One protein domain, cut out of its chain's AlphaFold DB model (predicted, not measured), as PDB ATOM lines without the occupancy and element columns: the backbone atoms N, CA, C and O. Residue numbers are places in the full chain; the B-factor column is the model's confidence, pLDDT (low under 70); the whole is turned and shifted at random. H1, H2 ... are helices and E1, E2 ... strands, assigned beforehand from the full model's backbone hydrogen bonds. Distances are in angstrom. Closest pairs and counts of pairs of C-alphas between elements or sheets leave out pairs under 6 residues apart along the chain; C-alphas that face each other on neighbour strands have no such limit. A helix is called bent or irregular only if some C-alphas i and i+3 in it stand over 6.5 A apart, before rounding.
ATOM      1  N   CYS A  10       7.986 -35.981  52.525       95.56
ATOM      2  CA  CYS A  10       7.496 -36.238  51.174       95.56
ATOM      3  C   CYS A  10       8.068 -35.199  50.195       95.56
ATOM      4  O   CYS A  10       7.833 -33.997  50.339       95.56
ATOM      5  N   VAL A  11       8.796 -35.669  49.184       97.31
ATOM      6  CA  VAL A  11       9.303 -34.860  48.065       97.31
ATOM      7  C   VAL A  11       8.173 -34.576  47.079       97.31
ATOM      8  O   VAL A  11       8.020 -33.441  46.623       97.31
ATOM      9  N   GLY A  12       7.364 -35.590  46.766       97.62
ATOM     10  CA  GLY A  12       6.250 -35.460  45.840       97.62
ATOM     11  C   GLY A  12       5.682 -36.787  45.353       97.62
ATOM     12  O   GLY A  12       6.195 -37.861  45.668       97.62
ATOM     13  N   THR A  13       4.623 -36.691  44.556       98.31
ATOM     14  CA  THR A  13       4.033 -37.802  43.808       98.31
ATOM     15  C   THR A  13       4.237 -37.595  42.317       98.31
ATOM     16  O   THR A  13       4.201 -36.469  41.814       98.31
ATOM     17  N   PHE A  14       4.432 -38.698  41.609       98.56
ATOM     18  CA  PHE A  14       4.740 -38.723  40.188       98.56
ATOM     19  C   PHE A  14       3.831 -39.728  39.492       98.56
ATOM     20  O   PHE A  14       3.441 -40.737  40.083       98.56
ATOM     21  N   ASP A  15       3.486 -39.452  38.242       98.12
ATOM     22  CA  ASP A  15       2.700 -40.364  37.422       98.12
ATOM     23  C   ASP A  15       3.526 -41.601  36.988       98.12
ATOM     24  O   ASP A  15       4.721 -41.697  37.292       98.12
ATOM     25  N   PRO A  16       2.932 -42.579  36.279       97.25
ATOM     26  CA  PRO A  16       3.653 -43.772  35.828       97.25
ATOM     27  C   PRO A  16       4.859 -43.522  34.905       97.25
ATOM     28  O   PRO A  16       5.675 -44.428  34.746       97.25
ATOM     29  N   PHE A  17       4.991 -42.329  34.318       95.69
ATOM     30  CA  PHE A  17       6.116 -41.923  33.466       95.69
ATOM     31  C   PHE A  17       7.137 -41.048  34.212       95.69
ATOM     32  O   PHE A  17       8.137 -40.630  33.630       95.69
ATOM     33  N   GLY A  18       6.903 -40.791  35.501       96.81
ATOM     34  CA  GLY A  18       7.742 -39.960  36.355       96.81
ATOM     35  C   GLY A  18       7.373 -38.480  36.347       96.81
ATOM     36  O   GLY A  18       8.033 -37.704  37.033       96.81
ATOM     37  N   MET A  19       6.331 -38.052  35.631       97.69
ATOM     38  CA  MET A  19       5.961 -36.636  35.604       97.69
ATOM     39  C   MET A  19       5.423 -36.198  36.972       97.69
ATOM     40  O   MET A  19       4.558 -36.881  37.527       97.69
ATOM     41  N   PRO A  20       5.891 -35.069  37.536       97.12
ATOM     42  CA  PRO A  20       5.412 -34.603  38.832       97.12
ATOM     43  C   PRO A  20       3.914 -34.267  38.812       97.12
ATOM     44  O   PRO A  20       3.455 -33.518  37.951       97.12
ATOM     45  N   ILE A  21       3.169 -34.778  39.795       97.69
ATOM     46  CA  ILE A  21       1.759 -34.433  40.050       97.69
ATOM     47  C   ILE A  21       1.694 -33.374  41.153       97.69
ATOM     48  O   ILE A  21       1.123 -32.301  40.968       97.69
ATOM     49  N   THR A  22       2.328 -33.668  42.291       97.38
ATOM     50  CA  THR A  22       2.437 -32.764  43.438       97.38
ATOM     51  C   THR A  22       3.866 -32.795  43.943       97.38
ATOM     52  O   THR A  22       4.424 -33.874  44.115       97.38
ATOM     53  N   ILE A  23       4.446 -31.630  44.230       97.75
ATOM     54  CA  ILE A  23       5.781 -31.528  44.823       97.75
ATOM     55  C   ILE A  23       5.771 -30.622  46.046       97.75
ATOM     56  O   ILE A  23       5.052 -29.620  46.108       97.75
ATOM     57  N   THR A  24       6.636 -30.939  46.996       96.62
ATOM     58  CA  THR A  24       6.973 -30.046  48.096       96.62
ATOM     59  C   THR A  24       7.930 -28.980  47.567       96.62
ATOM     60  O   THR A  24       9.073 -29.270  47.231       96.62
ATOM     61  N   LYS A  25       7.466 -27.726  47.467       93.62
ATOM     62  CA  LYS A  25       8.170 -26.647  46.743       93.62
ATOM     63  C   LYS A  25       9.623 -26.424  47.187       93.62
ATOM     64  O   LYS A  25      10.469 -26.161  46.345       93.62
ATOM     65  N   HIS A  26       9.913 -26.522  48.485       94.75
ATOM     66  CA  HIS A  26      11.272 -26.339  49.013       94.75
ATOM     67  C   HIS A  26      12.202 -27.539  48.747       94.75
ATOM     68  O   HIS A  26      13.379 -27.474  49.074       94.75
ATOM     69  N   LEU A  27      11.683 -28.612  48.141       95.44
ATOM     70  CA  LEU A  27      12.401 -29.822  47.740       95.44
ATOM     71  C   LEU A  27      12.380 -30.013  46.210       95.44
ATOM     72  O   LEU A  27      12.458 -31.141  45.727       95.44
ATOM     73  N   SER A  28      12.259 -28.934  45.425       96.44
ATOM     74  CA  SER A  28      12.184 -29.001  43.954       96.44
ATOM     75  C   SER A  28      13.361 -29.740  43.313       96.44
ATOM     76  O   SER A  28      13.182 -30.456  42.326       96.44
ATOM     77  N   ASP A  29      14.551 -29.614  43.895       96.12
ATOM     78  CA  ASP A  29      15.752 -30.283  43.397       96.12
ATOM     79  C   ASP A  29      15.670 -31.791  43.651       96.12
ATOM     80  O   ASP A  29      15.911 -32.589  42.747       96.12
ATOM     81  N   CYS A  30      15.194 -32.197  44.835       96.19
ATOM     82  CA  CYS A  30      14.906 -33.601  45.138       96.19
ATOM     83  C   CYS A  30      13.821 -34.163  44.211       96.19
ATOM     84  O   CYS A  30      13.911 -35.312  43.786       96.19
ATOM     85  N   ALA A  31      12.811 -33.362  43.856       97.62
ATOM     86  CA  ALA A  31      11.773 -33.778  42.917       97.62
ATOM     87  C   ALA A  31      12.325 -33.970  41.494       97.62
ATOM     88  O   ALA A  31      11.936 -34.912  40.805       97.62
ATOM     89  N   THR A  32      13.270 -33.125  41.075       97.94
ATOM     90  CA  THR A  32      13.977 -33.269  39.793       97.94
ATOM     91  C   THR A  32      14.823 -34.538  39.771       97.94
ATOM     92  O   THR A  32      14.754 -35.311  38.816       97.94
ATOM     93  N   ILE A  33      15.563 -34.795  40.852       97.06
ATOM     94  CA  ILE A  33      16.341 -36.024  41.029       97.06
ATOM     95  C   ILE A  33      15.418 -37.251  40.982       97.06
ATOM     96  O   ILE A  33      15.721 -38.225  40.295       97.06
ATOM     97  N   ALA A  34      14.264 -37.195  41.653       97.81
ATOM     98  CA  ALA A  34      13.292 -38.280  41.640       97.81
ATOM     99  C   ALA A  34      12.744 -38.557  40.230       97.81
ATOM    100  O   ALA A  34      12.730 -39.708  39.801       97.81
ATOM    101  N   PHE A  35      12.380 -37.519  39.471       98.25
ATOM    102  CA  PHE A  35      11.978 -37.660  38.067       98.25
ATOM    103  C   PHE A  35      13.063 -38.336  37.212       98.25
ATOM    104  O   PHE A  35      12.783 -39.275  36.460       98.25
ATOM    105  N   GLN A  36      14.316 -37.895  37.342       98.25
ATOM    106  CA  GLN A  36      15.444 -38.469  36.602       98.25
ATOM    107  C   GLN A  36      15.692 -39.935  36.974       98.25
ATOM    108  O   GLN A  36      15.943 -40.765  36.102       98.25
ATOM    109  N   ALA A  37      15.572 -40.281  38.253       98.06
ATOM    110  CA  ALA A  37      15.736 -41.649  38.725       98.06
ATOM    111  C   ALA A  37      14.609 -42.577  38.246       98.06
ATOM    112  O   ALA A  37      14.884 -43.693  37.805       98.06
ATOM    113  N   ILE A  38      13.355 -42.105  38.258       98.44
ATOM    114  CA  ILE A  38      12.205 -42.852  37.727       98.44
ATOM    115  C   ILE A  38      12.396 -43.123  36.235       98.44
ATOM    116  O   ILE A  38      12.303 -44.268  35.791       98.44
ATOM    117  N   THR A  39      12.692 -42.083  35.457       98.25
ATOM    118  CA  THR A  39      12.857 -42.214  34.003       98.25
ATOM    119  C   THR A  39      14.048 -43.097  33.635       98.25
ATOM    120  O   THR A  39      13.944 -43.893  32.701       98.25
ATOM    121  N   LEU A  40      15.140 -43.048  34.407       98.19
ATOM    122  CA  LEU A  40      16.257 -43.975  34.253       98.19
ATOM    123  C   LEU A  40      15.854 -45.420  34.574       98.19
ATOM    124  O   LEU A  40      16.144 -46.309  33.781       98.19
ATOM    125  N   ASN A  41      15.161 -45.671  35.688       98.00
ATOM    126  CA  ASN A  41      14.690 -47.012  36.058       98.00
ATOM    127  C   ASN A  41      13.785 -47.614  34.965       98.00
ATOM    128  O   ASN A  41      13.968 -48.762  34.559       98.00
ATOM    129  N   LEU A  42      12.869 -46.811  34.414       97.62
ATOM    130  CA  LEU A  42      12.019 -47.207  33.287       97.62
ATOM    131  C   LEU A  42      12.831 -47.514  32.020       97.62
ATOM    132  O   LEU A  42      12.576 -48.517  31.350       97.62
ATOM    133  N   LEU A  43      13.829 -46.685  31.698       98.19
ATOM    134  CA  LEU A  43      14.716 -46.915  30.557       98.19
ATOM    135  C   LEU A  43      15.514 -48.215  30.713       98.19
ATOM    136  O   LEU A  43      15.597 -48.990  29.764       98.19
ATOM    137  N   LEU A  44      16.075 -48.467  31.900       97.94
ATOM    138  CA  LEU A  44      16.817 -49.692  32.207       97.94
ATOM    139  C   LEU A  44      15.906 -50.921  32.093       97.94
ATOM    140  O   LEU A  44      16.263 -51.885  31.417       97.94
ATOM    141  N   SER A  45      14.708 -50.858  32.679       97.62
ATOM    142  CA  SER A  45      13.689 -51.907  32.575       97.62
ATOM    143  C   SER A  45      13.393 -52.268  31.119       97.62
ATOM    144  O   SER A  45      13.474 -53.436  30.731       97.62
ATOM    145  N   HIS A  46      13.149 -51.261  30.280       97.44
ATOM    146  CA  HIS A  46      12.877 -51.466  28.862       97.44
ATOM    147  C   HIS A  46      14.099 -51.998  28.091       97.44
ATOM    148  O   HIS A  46      13.980 -52.967  27.339       97.44
ATOM    149  N   ALA A  47      15.278 -51.396  28.277       98.38
ATOM    150  CA  ALA A  47      16.494 -51.748  27.543       98.38
ATOM    151  C   ALA A  47      16.979 -53.171  27.852       98.38
ATOM    152  O   ALA A  47      17.420 -53.885  26.950       98.38
ATOM    153  N   PHE A  48      16.863 -53.594  29.111       98.06
ATOM    154  CA  PHE A  48      17.325 -54.904  29.569       98.06
ATOM    155  C   PHE A  48      16.216 -55.960  29.639       98.06
ATOM    156  O   PHE A  48      16.511 -57.115  29.937       98.06
ATOM    157  N   LYS A  49      14.961 -55.602  29.322       96.75
ATOM    158  CA  LYS A  49      13.775 -56.477  29.434       96.75
ATOM    159  C   LYS A  49      13.622 -57.082  30.836       96.75
ATOM    160  O   LYS A  49      13.300 -58.260  30.981       96.75
ATOM    161  N   ILE A  50      13.869 -56.265  31.854       96.94
ATOM    162  CA  ILE A  50      13.696 -56.611  33.268       96.94
ATOM    163  C   ILE A  50      12.532 -55.816  33.852       96.94
ATOM    164  O   ILE A  50      12.128 -54.792  33.297       96.94
ATOM    165  N   GLU A  51      11.995 -56.259  34.982       96.19
ATOM    166  CA  GLU A  51      11.008 -55.466  35.713       96.19
ATOM    167  C   GLU A  51      11.652 -54.190  36.268       96.19
ATOM    168  O   GLU A  51      12.802 -54.197  36.713       96.19
ATOM    169  N   ALA A  52      10.917 -53.078  36.211       95.44
ATOM    170  CA  ALA A  52      11.340 -51.839  36.849       95.44
ATOM    171  C   ALA A  52      11.413 -52.044  38.363       95.44
ATOM    172  O   ALA A  52      10.536 -52.683  38.945       95.44
ATOM    173  N   ALA A  53      12.440 -51.484  39.001       96.06
ATOM    174  CA  ALA A  53      12.602 -51.613  40.441       96.06
ATOM    175  C   ALA A  53      11.411 -50.988  41.184       96.06
ATOM    176  O   ALA A  53      11.014 -49.860  40.883       96.06
ATOM    177  N   GLU A  54      10.885 -51.709  42.176       96.25
ATOM    178  CA  GLU A  54       9.796 -51.231  43.036       96.25
ATOM    179  C   GLU A  54      10.250 -50.098  43.967       96.25
ATOM    180  O   GLU A  54       9.484 -49.180  44.238       96.25
ATOM    181  N   THR A  55      11.516 -50.103  44.394       97.06
ATOM    182  CA  THR A  55      12.113 -49.023  45.187       97.06
ATOM    183  C   THR A  55      13.451 -48.609  44.582       97.06
ATOM    184  O   THR A  55      14.302 -49.448  44.293       97.06
ATOM    185  N   THR A  56      13.655 -47.303  44.424       96.75
ATOM    186  CA  THR A  56      14.945 -46.695  44.069       96.75
ATOM    187  C   THR A  56      15.430 -45.839  45.234       96.75
ATOM    188  O   THR A  56      14.664 -45.042  45.768       96.75
ATOM    189  N   VAL A  57      16.695 -45.991  45.633       95.50
ATOM    190  CA  VAL A  57      17.301 -45.211  46.724       95.50
ATOM    191  C   VAL A  57      18.569 -44.536  46.224       95.50
ATOM    192  O   VAL A  57      19.460 -45.193  45.691       95.50
ATOM    193  N   ILE A  58      18.655 -43.226  46.428       94.69
ATOM    194  CA  ILE A  58      19.847 -42.419  46.174       94.69
ATOM    195  C   ILE A  58      20.393 -42.009  47.531       94.69
ATOM    196  O   ILE A  58      19.714 -41.308  48.274       94.69
ATOM    197  N   ARG A  59      21.604 -42.460  47.860       92.50
ATOM    198  CA  ARG A  59      22.249 -42.167  49.142       92.50
ATOM    199  C   ARG A  59      23.324 -41.115  48.963       92.50
ATOM    200  O   ARG A  59      24.185 -41.249  48.095       92.50
ATOM    201  N   HIS A  60      23.284 -40.097  49.804       85.38
ATOM    202  CA  HIS A  60      24.405 -39.206  50.022       85.38
ATOM    203  C   HIS A  60      25.355 -39.844  51.038       85.38
ATOM    204  O   HIS A  60      24.919 -40.486  51.993       85.38
ATOM    205  N   SER A  61      26.661 -39.652  50.862       81.56
ATOM    206  CA  SER A  61      27.679 -40.198  51.773       81.56
ATOM    207  C   SER A  61      27.573 -39.656  53.200       81.56
ATOM    208  O   SER A  61      28.110 -40.259  54.121       81.56
ATOM    209  N   GLU A  62      26.884 -38.532  53.386       80.12
ATOM    210  CA  GLU A  62      26.655 -37.900  54.692       80.12
ATOM    211  C   GLU A  62      25.390 -38.419  55.406       80.12
ATOM    212  O   GLU A  62      24.967 -37.838  56.399       80.12
ATOM    213  N   GLY A  63      24.767 -39.494  54.904       80.88
ATOM    214  CA  GLY A  63      23.661 -40.191  55.578       80.88
ATOM    215  C   GLY A  63      22.253 -39.747  55.170       80.88
ATOM    216  O   GLY A  63      21.272 -40.373  55.569       80.88
ATOM    217  N   SER A  64      22.111 -38.712  54.339       87.19
ATOM    218  CA  SER A  64      20.818 -38.376  53.737       87.19
ATOM    219  C   SER A  64      20.496 -39.279  52.544       87.19
ATOM    220  O   SER A  64      21.385 -39.729  51.817       87.19
ATOM    221  N   SER A  65      19.212 -39.550  52.319       93.94
ATOM    222  CA  SER A  65      18.740 -40.380  51.217       93.94
ATOM    223  C   SER A  65      17.495 -39.794  50.549       93.94
ATOM    224  O   SER A  65      16.674 -39.123  51.176       93.94
ATOM    225  N   ILE A  66      17.362 -40.047  49.245       95.31
ATOM    226  CA  ILE A  66      16.109 -39.899  48.502       95.31
ATOM    227  C   ILE A  66      15.615 -41.304  48.180       95.31
ATOM    228  O   ILE A  66      16.265 -42.046  47.440       95.31
ATOM    229  N   ARG A  67      14.453 -41.660  48.720       96.44
ATOM    230  CA  ARG A  67      13.764 -42.926  48.473       96.44
ATOM    231  C   ARG A  67      12.576 -42.688  47.553       96.44
ATOM    232  O   ARG A  67      11.786 -41.778  47.779       96.44
ATOM    233  N   ILE A  68      12.434 -43.517  46.531       98.06
ATOM    234  CA  ILE A  68      11.354 -43.442  45.549       98.06
ATOM    235  C   ILE A  68      10.690 -44.806  45.499       98.06
ATOM    236  O   ILE A  68      11.322 -45.780  45.090       98.06
ATOM    237  N   ASP A  69       9.430 -44.866  45.903       98.00
ATOM    238  CA  ASP A  69       8.643 -46.093  45.902       98.00
ATOM    239  C   ASP A  69       7.626 -46.071  44.768       98.00
ATOM    240  O   ASP A  69       6.893 -45.093  44.573       98.00
ATOM    241  N   ARG A  70       7.564 -47.171  44.026       97.44
ATOM    242  CA  ARG A  70       6.519 -47.429  43.048       97.44
ATOM    243  C   ARG A  70       5.214 -47.738  43.772       97.44
ATOM    244  O   ARG A  70       5.162 -48.387  44.811       97.44
ATOM    245  N   THR A  71       4.127 -47.244  43.205       95.44
ATOM    246  CA  THR A  71       2.766 -47.435  43.694       95.44
ATOM    247  C   THR A  71       1.873 -47.877  42.540       95.44
ATOM    248  O   THR A  71       2.237 -47.769  41.369       95.44
ATOM    249  N   LEU A  72       0.639 -48.279  42.849       92.25
ATOM    250  CA  LEU A  72      -0.364 -48.598  41.827       92.25
ATOM    251  C   LEU A  72      -0.662 -47.435  40.860       92.25
ATOM    252  O   LEU A  72      -1.194 -47.672  39.780       92.25
ATOM    253  N   LYS A  73      -0.372 -46.183  41.246       93.19
ATOM    254  CA  LYS A  73      -0.717 -44.976  40.475       93.19
ATOM    255  C   LYS A  73       0.492 -44.229  39.901       93.19
ATOM    256  O   LYS A  73       0.301 -43.178  39.298       93.19
ATOM    257  N   GLY A  74       1.707 -44.744  40.078       97.25
ATOM    258  CA  GLY A  74       2.941 -44.048  39.717       97.25
ATOM    259  C   GLY A  74       3.980 -44.198  40.816       97.25
ATOM    260  O   GLY A  74       4.251 -45.321  41.230       97.25
ATOM    261  N   TYR A  75       4.522 -43.095  41.329       98.56
ATOM    262  CA  TYR A  75       5.597 -43.116  42.324       98.56
ATOM    263  C   TYR A  75       5.391 -42.077  43.427       98.56
ATOM    264  O   TYR A  75       4.779 -41.031  43.200       98.56
ATOM    265  N   THR A  76       5.972 -42.339  44.596       98.19
ATOM    266  CA  THR A  76       6.104 -41.356  45.678       98.19
ATOM    267  C   THR A  76       7.568 -41.230  46.077       98.19
ATOM    268  O   THR A  76       8.239 -42.233  46.308       98.19
ATOM    269  N   GLY A  77       8.064 -39.995  46.139       97.50
ATOM    270  CA  GLY A  77       9.419 -39.675  46.574       97.50
ATOM    271  C   GLY A  77       9.445 -39.155  48.007       97.50
ATOM    272  O   GLY A  77       8.596 -38.353  48.401       97.50
ATOM    273  N   TYR A  78      10.466 -39.549  48.754       96.69
ATOM    274  CA  TYR A  78      10.735 -39.140  50.125       96.69
ATOM    275  C   TYR A  78      12.202 -38.753  50.262       96.69
ATOM    276  O   TYR A  78      13.065 -39.369  49.639       96.69
ATOM    277  N   VAL A  79      12.485 -37.753  51.086       94.81
ATOM    278  CA  VAL A  79      13.837 -37.416  51.533       94.81
ATOM    279  C   VAL A  79      13.913 -37.634  53.034       94.81
ATOM    280  O   VAL A  79      12.971 -37.305  53.752       94.81
ATOM    281  N   GLY A  80      15.007 -38.195  53.518       90.19
ATOM    282  CA  GLY A  80      15.211 -38.426  54.942       90.19
ATOM    283  C   GLY A  80      16.667 -38.713  55.253       90.19
ATOM    284  O   GLY A  80      17.533 -38.610  54.384       90.19
ATOM    285  N   THR A  81      16.932 -39.061  56.501       81.75
ATOM    286  CA  THR A  81      18.206 -39.635  56.929       81.75
ATOM    287  C   THR A  81      18.021 -41.140  57.074       81.75
ATOM    288  O   THR A  81      17.100 -41.587  57.761       81.75
ATOM    289  N   ASP A  82      18.855 -41.918  56.384       65.75
ATOM    290  CA  ASP A  82      18.940 -43.358  56.622       65.75
ATOM    291  C   ASP A  82      19.696 -43.535  57.950       65.75
ATOM    292  O   ASP A  82      20.915 -43.376  57.987       65.75
TER     293      ASP A  82
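What this domain is: This is residues 10 to 82 of the 85 residues of an uncharacterized protein of Leptolyngbya sp. NIES-3755 (UniProt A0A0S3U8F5). A twisted wall of five strands is covered on one face by a single long helix, H1, and no named helix lies on the opposite face. The short strands E1 and E2 form a hairpin at one edge of this wall, and the strands E3, E4 and E5 fold back and forth to make the rest of it. H1 runs nearly the length of the domain, and its residues 25 to 41 pack over the sheet. The printed part has 73 residues, with one named helix and five named strands in the order E1, E2, H1, E3, E4, E5; the sheet's order is E2, E1, E5, E4, E3, antiparallel throughout, and the class is mixed, helices and strands. The whole is compact, with a radius of gyration of the C-alphas of 11.8 A and spans of 34 by 27 by 18 A.

Where its parts are: Strand E1 is residues 10 to 14, 11.6 A from first to last C-alpha, and begins at C-alpha 10 at (7.496, -36.238, 51.174). After a tight link of 5 residues comes E2, residues 20 to 23, 6.7 A long. A tight link of 1 residue leads to H1, residues 25 to 48, 34.3 A from first to last C-alpha and ending at C-alpha 48 at (17.325, -54.904, 29.569). H1 is irregular, with C-alphas 26 and 29 standing 8.2 A apart, and it has a kink of 30 degrees near residue 32. A short link of 6 residues follows, then E3, residues 55 to 59, 12.9 A long. E4 is residues 64 to 71, 22.6 A long, and E5 is residues 74 to 81, 23.4 A long, ending at C-alpha 81 at (18.206, -39.635, 56.929).

How they stand to each other: E2 and E3 are the edge strands of the sheet, and E1, E5 and E4 are inner strands. The hairpin of E1 and E2 is antiparallel at 166 degrees, with N 21 and O 13 at 2.8 A and N 13 and O 22 at 2.9 A, within hydrogen-bond range. E1 is also the antiparallel neighbour of E5, at 163 degrees, where N 11 and O 77 are 2.8 A apart and N 75 and O 14 are 2.9 A apart. E5 and E4, a hairpin, stand at 159 degrees, with N 67 and O 78 at 2.8 A and N 76 and O 69 at 2.9 A. E4 and E3, also a hairpin, stand at 169 degrees, with N 66 and O 58 at 2.8 A. E3, E4 and E5 form a meander, each strand the antiparallel neighbour of the one before. H1 is on the sheet, with 79 pairs of C-alphas within 10 A, and the two make two layers, a helix on one face of a sheet. The closest C-alphas of H1 and E1 are those of Ala 31 and Val 11, 5.8 A apart; those of H1 and E5 are Ala 34 and Gly 77, 6.4 A apart. In H1, 18 of 20 O i to N i+4 pairs are within hydrogen-bond range. E1 and E3 are apart, and so are E2 and E3, and E2 and E4.

The domain as a whole: The two C-alphas farthest apart are those of His 26 and Lys 49, at 36.0 A. The first and last printed C-alphas, of Cys 10 and Asp 82, are 14.5 A apart. The printed part has no cut, and no link between its named elements is long. The mean pLDDT of the printed part is 95.1, and residue 82 is the one printed residue under 70.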